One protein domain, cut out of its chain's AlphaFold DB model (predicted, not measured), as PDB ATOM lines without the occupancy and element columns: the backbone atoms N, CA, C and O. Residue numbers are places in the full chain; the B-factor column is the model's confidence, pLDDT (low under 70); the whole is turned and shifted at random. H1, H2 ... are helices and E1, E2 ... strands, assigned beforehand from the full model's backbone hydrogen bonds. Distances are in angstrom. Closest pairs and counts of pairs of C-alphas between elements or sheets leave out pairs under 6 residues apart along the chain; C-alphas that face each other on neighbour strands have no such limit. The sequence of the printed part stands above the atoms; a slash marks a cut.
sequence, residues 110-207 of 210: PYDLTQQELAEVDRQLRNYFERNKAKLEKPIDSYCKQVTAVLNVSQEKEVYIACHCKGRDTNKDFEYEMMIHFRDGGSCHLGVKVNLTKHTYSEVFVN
ATOM      1  N   PRO A 110     207.943 326.263 212.063       91.69
ATOM      2  CA  PRO A 110     209.158 325.694 211.484       91.69
ATOM      3  C   PRO A 110     208.897 324.301 210.900       91.69
ATOM      4  O   PRO A 110     208.134 323.522 211.476       91.69
ATOM      5  N   TYR A 111     209.508 324.002 209.753       91.69
ATOM      6  CA  TYR A 111     209.362 322.719 209.073       91.69
ATOM      7  C   TYR A 111     210.709 322.126 208.686       91.69
ATOM      8  O   TYR A 111     211.614 322.812 208.205       91.69
ATOM      9  N   ASP A 112     210.798 320.811 208.832       86.75
ATOM     10  CA  ASP A 112     211.995 320.053 208.534       86.75
ATOM     11  C   ASP A 112     211.852 319.346 207.193       86.75
ATOM     12  O   ASP A 112     211.104 318.381 207.060       86.75
ATOM     13  N   LEU A 113     212.596 319.836 206.198       87.69
ATOM     14  CA  LEU A 113     212.653 319.210 204.882       87.69
ATOM     15  C   LEU A 113     213.275 317.816 204.967       87.69
ATOM     16  O   LEU A 113     214.368 317.631 205.508       87.69
ATOM     17  N   THR A 114     212.608 316.852 204.346       87.12
ATOM     18  CA  THR A 114     213.178 315.543 204.023       87.12
ATOM     19  C   THR A 114     214.215 315.659 202.900       87.12
ATOM     20  O   THR A 114     214.268 316.645 202.164       87.12
ATOM     21  N   GLN A 115     215.031 314.617 202.706       82.56
ATOM     22  CA  GLN A 115     216.014 314.582 201.612       82.56
ATOM     23  C   GLN A 115     215.350 314.666 200.229       82.56
ATOM     24  O   GLN A 115     215.863 315.332 199.333       82.56
ATOM     25  N   GLN A 116     214.184 314.032 200.064       87.25
ATOM     26  CA  GLN A 116     213.414 314.090 198.821       87.25
ATOM     27  C   GLN A 116     212.900 315.509 198.551       87.25
ATOM     28  O   GLN A 116     212.997 315.998 197.430       87.25
ATOM     29  N   GLU A 117     212.397 316.193 199.579       91.06
ATOM     30  CA  GLU A 117     211.940 317.579 199.457       91.06
ATOM     31  C   GLU A 117     213.093 318.543 199.204       91.06
ATOM     32  O   GLU A 117     212.955 319.479 198.428       91.06
ATOM     33  N   LEU A 118     214.256 318.306 199.801       88.69
ATOM     34  CA  LEU A 118     215.435 319.119 199.541       88.69
ATOM     35  C   LEU A 118     215.952 318.935 198.102       88.69
ATOM     36  O   LEU A 118     216.358 319.906 197.462       88.69
ATOM     37  N   ALA A 119     215.881 317.716 197.557       88.00
ATOM     38  CA  ALA A 119     216.147 317.471 196.139       88.00
ATOM     39  C   ALA A 119     215.120 318.177 195.234       88.00
ATOM     40  O   ALA A 119     215.493 318.737 194.201       88.00
ATOM     41  N   GLU A 120     213.848 318.210 195.643       90.94
ATOM     42  CA  GLU A 120     212.798 318.963 194.952       90.94
ATOM     43  C   GLU A 120     213.076 320.470 194.951       90.94
ATOM     44  O   GLU A 120     212.955 321.118 193.912       90.94
ATOM     45  N   VAL A 121     213.516 321.021 196.086       92.19
ATOM     46  CA  VAL A 121     213.934 322.422 196.209       92.19
ATOM     47  C   VAL A 121     215.082 322.747 195.244       92.19
ATOM     48  O   VAL A 121     214.990 323.737 194.519       92.19
ATOM     49  N   ASP A 122     216.140 321.925 195.179       91.06
ATOM     50  CA  ASP A 122     217.256 322.121 194.226       91.06
ATOM     51  C   ASP A 122     216.765 322.069 192.773       91.06
ATOM     52  O   ASP A 122     217.139 322.919 191.963       91.06
ATOM     53  N   ARG A 123     215.869 321.132 192.444       91.12
ATOM     54  CA  ARG A 123     215.274 321.027 191.104       91.12
ATOM     55  C   ARG A 123     214.471 322.275 190.733       91.12
ATOM     56  O   ARG A 123     214.649 322.809 189.638       91.12
ATOM     57  N   GLN A 124     213.604 322.755 191.623       91.12
ATOM     58  CA  GLN A 124     212.801 323.951 191.361       91.12
ATOM     59  C   GLN A 124     213.662 325.211 191.267       91.12
ATOM     60  O   GLN A 124     213.439 326.030 190.375       91.12
ATOM     61  N   LEU A 125     214.693 325.334 192.107       91.88
ATOM     62  CA  LEU A 125     215.638 326.442 192.024       91.88
ATOM     63  C   LEU A 125     216.413 326.427 190.698       91.88
ATOM     64  O   LEU A 125     216.542 327.465 190.058       91.88
ATOM     65  N   ARG A 126     216.875 325.262 190.227       91.69
ATOM     66  CA  ARG A 126     217.511 325.136 188.900       91.69
ATOM     67  C   ARG A 126     216.572 325.567 187.779       91.69
ATOM     68  O   ARG A 126     216.966 326.369 186.939       91.69
ATOM     69  N   ASN A 127     215.317 325.115 187.808       90.69
ATOM     70  CA  ASN A 127     214.309 325.529 186.831       90.69
ATOM     71  C   ASN A 127     214.069 327.046 186.850       90.69
ATOM     72  O   ASN A 127     213.902 327.650 185.791       90.69
ATOM     73  N   TYR A 128     214.071 327.665 188.034       90.19
ATOM     74  CA  TYR A 128     213.996 329.118 188.171       90.19
ATOM     75  C   TYR A 128     215.185 329.812 187.494       90.19
ATOM     76  O   TYR A 128     214.976 330.734 186.706       90.19
ATOM     77  N   PHE A 129     216.414 329.356 187.755       90.94
ATOM     78  CA  PHE A 129     217.624 329.933 187.159       90.94
ATOM     79  C   PHE A 129     217.651 329.791 185.633       90.94
ATOM     80  O   PHE A 129     217.964 330.756 184.944       90.94
ATOM     81  N   GLU A 130     217.271 328.632 185.094       91.44
ATOM     82  CA  GLU A 130     217.219 328.420 183.643       91.44
ATOM     83  C   GLU A 130     216.186 329.331 182.966       91.44
ATOM     84  O   GLU A 130     216.474 329.957 181.947       91.44
ATOM     85  N   ARG A 131     214.994 329.479 183.562       90.12
ATOM     86  CA  ARG A 131     213.931 330.344 183.018       90.12
ATOM     87  C   ARG A 131     214.267 331.831 183.097       90.12
ATOM     88  O   ARG A 131     213.793 332.598 182.266       90.12
ATOM     89  N   ASN A 132     215.080 332.235 184.072       88.12
ATOM     90  CA  ASN A 132     215.447 333.632 184.306       88.12
ATOM     91  C   ASN A 132     216.895 333.951 183.914       88.12
ATOM     92  O   ASN A 132     217.413 335.004 184.276       88.12
ATOM     93  N   LYS A 133     217.549 333.086 183.129       86.88
ATOM     94  CA  LYS A 133     218.961 333.227 182.740       86.88
ATOM     95  C   LYS A 133     219.296 334.569 182.080       86.88
ATOM     96  O   LYS A 133     220.408 335.048 182.229       86.88
ATOM     97  N   ALA A 134     218.347 335.182 181.371       84.94
ATOM     98  CA  ALA A 134     218.539 336.495 180.749       84.94
ATOM     99  C   ALA A 134     218.595 337.658 181.761       84.94
ATOM    100  O   ALA A 134     219.156 338.699 181.445       84.94
ATOM    101  N   LYS A 135     218.002 337.487 182.950       82.50
ATOM    102  CA  LYS A 135     217.965 338.494 184.025       82.50
ATOM    103  C   LYS A 135     219.027 338.251 185.096       82.50
ATOM    104  O   LYS A 135     219.412 339.168 185.807       82.50
ATOM    105  N   LEU A 136     219.473 337.006 185.242       84.19
ATOM    106  CA  LEU A 136     220.445 336.610 186.253       84.19
ATOM    107  C   LEU A 136     221.861 336.722 185.689       84.19
ATOM    108  O   LEU A 136     222.232 336.000 184.768       84.19
ATOM    109  N   GLU A 137     222.681 337.581 186.289       82.81
ATOM    110  CA  GLU A 137     224.065 337.797 185.845       82.81
ATOM    111  C   GLU A 137     224.979 336.581 186.050       82.81
ATOM    112  O   GLU A 137     226.043 336.488 185.434       82.81
ATOM    113  N   LYS A 138     224.615 335.659 186.949       86.81
ATOM    114  CA  LYS A 138     225.472 334.535 187.337       86.81
ATOM    115  C   LYS A 138     224.709 333.205 187.367       86.81
ATOM    116  O   LYS A 138     223.524 333.173 187.700       86.81
ATOM    117  N   PRO A 139     225.381 332.081 187.052       90.06
ATOM    118  CA  PRO A 139     224.767 330.757 187.087       90.06
ATOM    119  C   PRO A 139     224.522 330.277 188.524       90.06
ATOM    120  O   PRO A 139     225.251 330.630 189.444       90.06
ATOM    121  N   ILE A 140     223.560 329.373 188.722       90.19
ATOM    122  CA  ILE A 140     223.186 328.844 190.050       90.19
ATOM    123  C   ILE A 140     224.369 328.303 190.872       90.19
ATOM    124  O   ILE A 140     224.395 328.416 192.102       90.19
ATOM    125  N   ASP A 141     225.370 327.711 190.223       90.00
ATOM    126  CA  ASP A 141     226.502 327.084 190.908       90.00
ATOM    127  C   ASP A 141     227.516 328.100 191.459       90.00
ATOM    128  O   ASP A 141     228.337 327.736 192.308       90.00
ATOM    129  N   SER A 142     227.415 329.382 191.081       90.06
ATOM    130  CA  SER A 142     228.190 330.462 191.702       90.06
ATOM    131  C   SER A 142     227.629 330.919 193.046       90.06
ATOM    132  O   SER A 142     228.222 331.799 193.664       90.06
ATOM    133  N   TYR A 143     226.507 330.353 193.504       89.12
ATOM    134  CA  TYR A 143     225.854 330.739 194.755       89.12
ATOM    135  C   TYR A 143     225.969 329.656 195.837       89.12
ATOM    136  O   TYR A 143     225.811 328.459 195.562       89.12
ATOM    137  N   CYS A 144     226.189 330.087 197.077       89.88
ATOM    138  CA  CYS A 144     225.796 329.372 198.287       89.88
ATOM    139  C   CYS A 144     224.301 329.603 198.537       89.88
ATOM    140  O   CYS A 144     223.797 330.697 198.287       89.88
ATOM    141  N   LYS A 145     223.592 328.578 199.013       90.81
ATOM    142  CA  LYS A 145     222.149 328.624 199.267       90.81
ATOM    143  C   LYS A 145     221.889 328.408 200.745       90.81
ATOM    144  O   LYS A 145     222.308 327.393 201.295       90.81
ATOM    145  N   GLN A 146     221.169 329.323 201.370       91.38
ATOM    146  CA  GLN A 146     220.668 329.178 202.728       91.38
ATOM    147  C   GLN A 146     219.175 328.893 202.659       91.38
ATOM    148  O   GLN A 146     218.427 329.648 202.044       91.38
ATOM    149  N   VAL A 147     218.753 327.773 203.235       92.06
ATOM    150  CA  VAL A 147     217.405 327.233 203.072       92.06
ATOM    151  C   VAL A 147     216.708 327.164 204.412       92.06
ATOM    152  O   VAL A 147     217.220 326.565 205.355       92.06
ATOM    153  N   THR A 148     215.509 327.730 204.455       92.81
ATOM    154  CA  THR A 148     214.614 327.688 205.610       92.81
ATOM    155  C   THR A 148     213.235 327.252 205.156       92.81
ATOM    156  O   THR A 148     212.757 327.729 204.129       92.81
ATOM    157  N   ALA A 149     212.586 326.363 205.904       93.75
ATOM    158  CA  ALA A 149     211.261 325.863 205.561       93.75
ATOM    159  C   ALA A 149     210.270 326.029 206.712       93.75
ATOM    160  O   ALA A 149     210.635 325.962 207.890       93.75
ATOM    161  N   VAL A 150     209.008 326.244 206.348       95.62
ATOM    162  CA  VAL A 150     207.892 326.431 207.271       95.62
ATOM    163  C   VAL A 150     206.624 325.750 206.754       95.62
ATOM    164  O   VAL A 150     206.466 325.509 205.557       95.62
ATOM    165  N   LEU A 151     205.700 325.462 207.666       96.44
ATOM    166  CA  LEU A 151     204.305 325.171 207.360       96.44
ATOM    167  C   LEU A 151     203.489 326.447 207.539       96.44
ATOM    168  O   LEU A 151     203.490 327.039 208.624       96.44
ATOM    169  N   ASN A 152     202.778 326.857 206.490       93.19
ATOM    170  CA  ASN A 152     201.851 327.979 206.580       93.19
ATOM    171  C   ASN A 152     200.524 327.571 207.256       93.19
ATOM    172  O   ASN A 152     200.305 326.411 207.621       93.19
ATOM    173  N   VAL A 153     199.618 328.538 207.432       93.62
ATOM    174  CA  VAL A 153     198.310 328.320 208.083       93.62
ATOM    175  C   VAL A 153     197.446 327.270 207.373       93.62
ATOM    176  O   VAL A 153     196.662 326.588 208.026       93.62
ATOM    177  N   SER A 154     197.647 327.089 206.067       94.69
ATOM    178  CA  SER A 154     196.963 326.098 205.229       94.69
ATOM    179  C   SER A 154     197.680 324.743 205.182       94.69
ATOM    180  O   SER A 154     197.326 323.902 204.362       94.69
ATOM    181  N   GLN A 155     198.684 324.512 206.039       95.00
ATOM    182  CA  GLN A 155     199.536 323.311 206.040       95.00
ATOM    183  C   GLN A 155     200.354 323.118 204.751       95.00
ATOM    184  O   GLN A 155     200.826 322.016 204.462       95.00
ATOM    185  N   GLU A 156     200.562 324.181 203.978       95.50
ATOM    186  CA  GLU A 156     201.430 324.130 202.808       95.50
ATOM    187  C   GLU A 156     202.885 324.324 203.227       95.50
ATOM    188  O   GLU A 156     203.199 325.105 204.130       95.50
ATOM    189  N   LYS A 157     203.777 323.605 202.545       96.25
ATOM    190  CA  LYS A 157     205.218 323.635 202.780       96.25
ATOM    191  C   LYS A 157     205.830 324.768 201.972       96.25
ATOM    192  O   LYS A 157     205.951 324.667 200.749       96.25
ATOM    193  N   GLU A 158     206.226 325.830 202.655       95.69
ATOM    194  CA  GLU A 158     206.904 326.972 202.052       95.69
ATOM    195  C   GLU A 158     208.388 326.950 202.402       95.69
ATOM    196  O   GLU A 158     208.781 326.688 203.538       95.69
ATOM    197  N   VAL A 159     209.222 327.232 201.410       95.00
ATOM    198  CA  VAL A 159     210.675 327.225 201.513       95.00
ATOM    199  C   VAL A 159     211.196 328.560 201.029       95.00
ATOM    200  O   VAL A 159     210.872 328.999 199.930       95.00
ATOM    201  N   TYR A 160     212.018 329.201 201.843       93.88
ATOM    202  CA  TYR A 160     212.756 330.395 201.477       93.88
ATOM    203  C   TYR A 160     214.217 330.020 201.250       93.88
ATOM    204  O   TYR A 160     214.823 329.310 202.058       93.88
ATOM    205  N   ILE A 161     214.759 330.483 200.130       92.81
ATOM    206  CA  ILE A 161     216.112 330.204 199.674       92.81
ATOM    207  C   ILE A 161     216.811 331.543 199.471       92.81
ATOM    208  O   ILE A 161     216.526 332.257 198.508       92.81
ATOM    209  N   ALA A 162     217.742 331.867 200.360       90.56
ATOM    210  CA  ALA A 162     218.640 332.996 200.179       90.56
ATOM    211  C   ALA A 162     219.892 332.525 199.428       90.56
ATOM    212  O   ALA A 162     220.611 331.629 199.877       90.56
ATOM    213  N   CYS A 163     220.126 333.086 198.248       89.69
ATOM    214  CA  CYS A 163     221.279 332.792 197.410       89.69
ATOM    215  C   CYS A 163     222.317 333.909 197.551       89.69
ATOM    216  O   CYS A 163     221.998 335.082 197.357       89.69
ATOM    217  N   HIS A 164     223.564 333.530 197.829       87.31
ATOM    218  CA  HIS A 164     224.694 334.445 198.013       87.31
ATOM    219  C   HIS A 164     225.853 334.031 197.119       87.31
ATOM    220  O   HIS A 164     226.210 332.854 197.103       87.31
ATOM    221  N   CYS A 165     226.468 334.969 196.399       86.75
ATOM    222  CA  CYS A 165     227.689 334.678 195.647       86.75
ATOM    223  C   CYS A 165     228.747 333.988 196.518       86.75
ATOM    224  O   CYS A 165     229.046 334.410 197.640       86.75
ATOM    225  N   LYS A 166     229.373 332.959 195.953       86.56
ATOM    226  CA  LYS A 166     230.578 332.349 196.505       86.56
ATOM    227  C   LYS A 166     231.712 333.366 196.479       86.56
ATOM    228  O   LYS A 166     232.019 333.954 195.446       86.56
ATOM    229  N   GLY A 167     232.344 333.542 197.626       78.94
ATOM    230  CA  GLY A 167     233.413 334.494 197.877       78.94
ATOM    231  C   GLY A 167     234.251 334.021 199.058       78.94
ATOM    232  O   GLY A 167     233.918 333.045 199.730       78.94
ATOM    233  N   ARG A 168     235.383 334.689 199.295       62.44
ATOM    234  CA  ARG A 168     236.355 334.240 200.301       62.44
ATOM    235  C   ARG A 168     235.759 334.237 201.720       62.44
ATOM    236  O   ARG A 168     236.028 333.300 202.469       62.44
ATOM    237  N   ASP A 169     234.906 335.215 202.023       60.53
ATOM    238  CA  ASP A 169     234.251 335.371 203.328       60.53
ATOM    239  C   ASP A 169     232.931 334.585 203.411       60.53
ATOM    240  O   ASP A 169     232.691 333.867 204.379       60.53
ATOM    241  N   THR A 170     232.122 334.581 202.342       63.81
ATOM    242  CA  THR A 170     230.863 333.814 202.317       63.81
ATOM    243  C   THR A 170     231.087 332.307 202.415       63.81
ATOM    244  O   THR A 170     230.264 331.616 203.004       63.81
ATOM    245  N   ASN A 171     232.213 331.774 201.930       65.62
ATOM    246  CA  ASN A 171     232.508 330.339 202.005       65.62
ATOM    247  C   ASN A 171     232.741 329.810 203.434       65.62
ATOM    248  O   ASN A 171     232.657 328.599 203.631       65.62
ATOM    249  N   LYS A 172     233.059 330.667 204.413       69.50
ATOM    250  CA  LYS A 172     233.347 330.226 205.790       69.50
ATOM    251  C   LYS A 172     232.118 330.272 206.693       69.50
ATOM    252  O   LYS A 172     231.902 329.329 207.451       69.50
ATOM    253  N   ASP A 173     231.300 331.313 206.553       80.88
ATOM    254  CA  ASP A 173     230.271 331.626 207.550       80.88
ATOM    255  C   ASP A 173     228.843 331.275 207.104       80.88
ATOM    256  O   ASP A 173     227.952 331.159 207.945       80.88
ATOM    257  N   PHE A 174     228.610 331.002 205.809       85.56
ATOM    258  CA  PHE A 174     227.252 330.749 205.293       85.56
ATOM    259  C   PHE A 174     226.555 329.522 205.901       85.56
ATOM    260  O   PHE A 174     225.331 329.432 205.849       85.56
ATOM    261  N   GLU A 175     227.306 328.565 206.453       87.31
ATOM    262  CA  GLU A 175     226.729 327.403 207.139       87.31
ATOM    263  C   GLU A 175     226.248 327.729 208.563       87.31
ATOM    264  O   GLU A 175     225.406 327.001 209.099       87.31
ATOM    265  N   TYR A 176     226.786 328.794 209.167       88.06
ATOM    266  CA  TYR A 176     226.638 329.127 210.586       88.06
ATOM    267  C   TYR A 176     225.668 330.280 210.831       88.06
ATOM    268  O   TYR A 176     224.953 330.251 211.830       88.06
ATOM    269  N   GLU A 177     225.614 331.258 209.927       84.75
ATOM    270  CA  GLU A 177     224.794 332.455 210.093       84.75
ATOM    271  C   GLU A 177     223.962 332.739 208.843       84.75
ATOM    272  O   GLU A 177     224.478 332.770 207.726       84.75
ATOM    273  N   MET A 178     222.661 332.963 209.038       82.38
ATOM    274  CA  MET A 178     221.763 333.369 207.962       82.38
ATOM    275  C   MET A 178     222.056 334.811 207.556       82.38
ATOM    276  O   MET A 178     221.889 335.742 208.342       82.38
ATOM    277  N   MET A 179     222.452 335.005 206.307       75.25
ATOM    278  CA  MET A 179     222.897 336.288 205.795       75.25
ATOM    279  C   MET A 179     221.692 337.078 205.262       75.25
ATOM    280  O   MET A 179     221.398 337.091 204.071       75.25
ATOM    281  N   ILE A 180     220.954 337.728 206.162       62.88
ATOM    282  CA  ILE A 180     219.702 338.445 205.839       62.88
ATOM    283  C   ILE A 180     219.893 339.919 205.446       62.88
ATOM    284  O   ILE A 180     218.927 340.584 205.069       62.88
ATOM    285  N   HIS A 181     221.116 340.452 205.522       53.53
ATOM    286  CA  HIS A 181     221.386 341.872 205.301       53.53
ATOM    287  C   HIS A 181     222.574 342.080 204.365       53.53
ATOM    288  O   HIS A 181     223.718 341.896 204.765       53.53
ATOM    289  N   PHE A 182     222.305 342.554 203.149       55.34
ATOM    290  CA  PHE A 182     223.325 343.183 202.315       55.34
ATOM    291  C   PHE A 182     222.798 344.519 201.812       55.34
ATOM    292  O   PHE A 182     221.684 344.607 201.299       55.34
ATOM    293  N   ARG A 183     223.596 345.563 202.049       44.25
ATOM    294  CA  ARG A 183     223.279 346.960 201.723       44.25
ATOM    295  C   ARG A 183     223.710 347.358 200.311       44.25
ATOM    296  O   ARG A 183     223.274 348.399 199.839       44.25
ATOM    297  N   ASP A 184     224.497 346.522 199.640       48.62
ATOM    298  CA  ASP A 184     225.014 346.824 198.311       48.62
ATOM    299  C   ASP A 184     224.169 346.102 197.259       48.62
ATOM    300  O   ASP A 184     224.179 344.874 197.149       48.62
ATOM    301  N   GLY A 185     223.373 346.895 196.538       50.81
ATOM    302  CA  GLY A 185     222.391 346.493 195.531       50.81
ATOM    303  C   GLY A 185     222.986 345.862 194.266       50.81
ATOM    304  O   GLY A 185     222.758 346.369 193.176       50.81
ATOM    305  N   GLY A 186     223.763 344.785 194.400       60.53
ATOM    306  CA  GLY A 186     224.324 344.018 193.285       60.53
ATOM    307  C   GLY A 186     223.736 342.610 193.153       60.53
ATOM    308  O   GLY A 186     223.224 342.040 194.119       60.53
ATOM    309  N   SER A 187     223.928 342.003 191.976       68.75
ATOM    310  CA  SER A 187     223.403 340.693 191.530       68.75
ATOM    311  C   SER A 187     223.822 339.463 192.355       68.75
ATOM    312  O   SER A 187     223.503 338.312 192.027       68.75
ATOM    313  N   CYS A 188     224.565 339.682 193.438       77.31
ATOM    314  CA  CYS A 188     225.088 338.638 194.303       77.31
ATOM    315  C   CYS A 188     224.120 338.149 195.377       77.31
ATOM    316  O   CYS A 188     224.459 337.197 196.086       77.31
ATOM    317  N   HIS A 189     222.929 338.747 195.458       82.25
ATOM    318  CA  HIS A 189     221.889 338.387 196.410       82.25
ATOM    319  C   HIS A 189     220.545 338.201 195.714       82.25
ATOM    320  O   HIS A 189     220.034 339.109 195.060       82.25
ATOM    321  N   LEU A 190     219.977 337.012 195.890       85.94
ATOM    322  CA  LEU A 190     218.680 336.625 195.344       85.94
ATOM    323  C   LEU A 190     217.899 335.873 196.423       85.94
ATOM    324  O   LEU A 190     218.416 334.919 197.007       85.94
ATOM    325  N   GLY A 191     216.649 336.266 196.649       88.62
ATOM    326  CA  GLY A 191     215.705 335.539 197.493       88.62
ATOM    327  C   GLY A 191     214.634 334.845 196.657       88.62
ATOM    328  O   GLY A 191     213.874 335.510 195.952       88.62
ATOM    329  N   VAL A 192     214.525 333.519 196.771       91.06
ATOM    330  CA  VAL A 192     213.483 332.722 196.095       91.06
ATOM    331  C   VAL A 192     212.589 332.055 197.134       91.06
ATOM    332  O   VAL A 192     213.082 331.436 198.077       91.06
ATOM    333  N   LYS A 193     211.269 332.150 196.957       92.06
ATOM    334  CA  LYS A 193     210.287 331.346 197.688       92.06
ATOM    335  C   LYS A 193     209.790 330.209 196.811       92.06
ATOM    336  O   LYS A 193     209.443 330.406 195.652       92.06
ATOM    337  N   VAL A 194     209.731 329.019 197.382       93.06
ATOM    338  CA  VAL A 194     209.206 327.806 196.761       93.06
ATOM    339  C   VAL A 194     208.071 327.281 197.631       93.06
ATOM    340  O   VAL A 194     208.238 327.127 198.836       93.06
ATOM    341  N   ASN A 195     206.919 326.985 197.039       93.19
ATOM    342  CA  ASN A 195     205.842 326.255 197.693       93.19
ATOM    343  C   ASN A 195     205.862 324.811 197.178       93.19
ATOM    344  O   ASN A 195     205.478 324.532 196.040       93.19
ATOM    345  N   LEU A 196     206.326 323.888 198.021       93.31
ATOM    346  CA  LEU A 196     206.475 322.478 197.661       93.31
ATOM    347  C   LEU A 196     205.131 321.758 197.535       93.31
ATOM    348  O   LEU A 196     205.039 320.796 196.785       93.31
ATOM    349  N   THR A 197     204.092 322.226 198.232       91.94
ATOM    350  CA  THR A 197     202.744 321.643 198.153       91.94
ATOM    351  C   THR A 197     202.054 321.998 196.836       91.94
ATOM    352  O   THR A 197     201.379 321.164 196.243       91.94
ATOM    353  N   LYS A 198     202.230 323.236 196.366       91.56
ATOM    354  CA  LYS A 198     201.639 323.737 195.116       91.56
ATOM    355  C   LYS A 198     202.534 323.534 193.895       91.56
ATOM    356  O   LYS A 198     202.077 323.757 192.780       91.56
ATOM    357  N   HIS A 199     203.790 323.136 194.097       87.44
ATOM    358  CA  HIS A 199     204.822 323.068 193.058       87.44
ATOM    359  C   HIS A 199     205.002 324.397 192.306       87.44
ATOM    360  O   HIS A 199     205.177 324.428 191.086       87.44
ATOM    361  N   THR A 200     204.951 325.507 193.043       85.75
ATOM    362  CA  THR A 200     205.131 326.858 192.506       85.75
ATOM    363  C   THR A 200     206.332 327.537 193.146       85.75
ATOM    364  O   THR A 200     206.739 327.207 194.258       85.75
ATOM    365  N   TYR A 201     206.892 328.523 192.454       82.31
ATOM    366  CA  TYR A 201     207.931 329.391 192.992       82.31
ATOM    367  C   TYR A 201     207.573 330.852 192.728       82.31
ATOM    368  O   TYR A 201     206.904 331.174 191.743       82.31
ATOM    369  N   SER A 202     208.032 331.734 193.605       78.50
ATOM    370  CA  SER A 202     207.970 333.178 193.437       78.50
ATOM    371  C   SER A 202     209.311 333.805 193.800       78.50
ATOM    372  O   SER A 202     210.009 333.384 194.725       78.50
ATOM    373  N   GLU A 203     209.686 334.816 193.034       69.12
ATOM    374  CA  GLU A 203     210.820 335.673 193.348       69.12
ATOM    375  C   GLU A 203     210.427 336.640 194.469       69.12
ATOM    376  O   GLU A 203     209.319 337.178 194.461       69.12
ATOM    377  N   VAL A 204     211.308 336.826 195.456       67.25
ATOM    378  CA  VAL A 204     211.063 337.744 196.581       67.25
ATOM    379  C   VAL A 204     211.853 339.036 196.416       67.25
ATOM    380  O   VAL A 204     211.311 340.101 196.688       67.25
ATOM    381  N   PHE A 205     213.113 338.947 195.976       68.31
ATOM    382  CA  PHE A 205     213.934 340.102 195.610       68.31
ATOM    383  C   PHE A 205     215.159 339.680 194.787       68.31
ATOM    384  O   PHE A 205     215.785 338.654 195.076       68.31
ATOM    385  N   VAL A 206     215.541 340.531 193.836       55.59
ATOM    386  CA  VAL A 206     216.882 340.610 193.248       55.59
ATOM    387  C   VAL A 206     217.413 341.993 193.575       55.59
ATOM    388  O   VAL A 206     216.794 342.998 193.235       55.59
ATOM    389  N   ASN A 207     218.553 342.054 194.255       54.38
ATOM    390  CA  ASN A 207     219.292 343.304 194.339       54.38
ATOM    391  C   ASN A 207     219.932 343.530 192.962       54.38
ATOM    392  O   ASN A 207     220.846 342.794 192.597       54.38
TER     393      ASN A 207
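What this domain is: This is residues 110 to 207 of the 210 residues of an uncharacterized protein of Spirosoma sp. 48-14 (UniProt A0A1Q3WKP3). Two strand hairpins side by side, E1 and E2 then E3 and E4, make a twisted antiparallel sheet, with the long helix H1 slantwise over one face and tiny H2 at one end. The printed part has 98 residues, mixed in class and in two layers, running H1 E1 E2 H2 E3 E4, with sheet order E1 E2 E3 E4. It is compact, radius of gyration of the C-alphas 13.4 A, spanning 37 by 31 by 23 A.

How they stand to each other: H1, residues 115 to 131, has every O i to N i+4 pair within hydrogen-bond range. E1, residues 143 to 151, is antiparallel to E2, residues 157 to 165, with N 146 and O 162 at 2.8 A. H2, residues 170 to 173, too short for such a helix pair, only grazes the sheet with residues 170 to 171. E3, residues 189 to 195, is antiparallel to E2, with N 161 and O 192 at 2.8 A. E4, residues 200 to 206, is antiparallel to E3, with N 193 and O 202 at 2.8 A. H1 is on the sheet at a height of 9.3 A; its closest C-alphas to E3 are Val 121 and Val 194, 7.2 A.

Where its parts are: H1 starts at C-alpha 115 (216.014, 314.582, 201.612) and is 24.5 A long; E1 is 25.6 A and E2 26.0 A. E4 ends at C-alpha 206 (216.882, 340.610, 193.248).

The domain as a whole: The printed part has no cut. H1 to E1 and H2 to E3 are long links. Residues 168 to 172, 180 to 187 and 203 to 207 have pLDDT under 70.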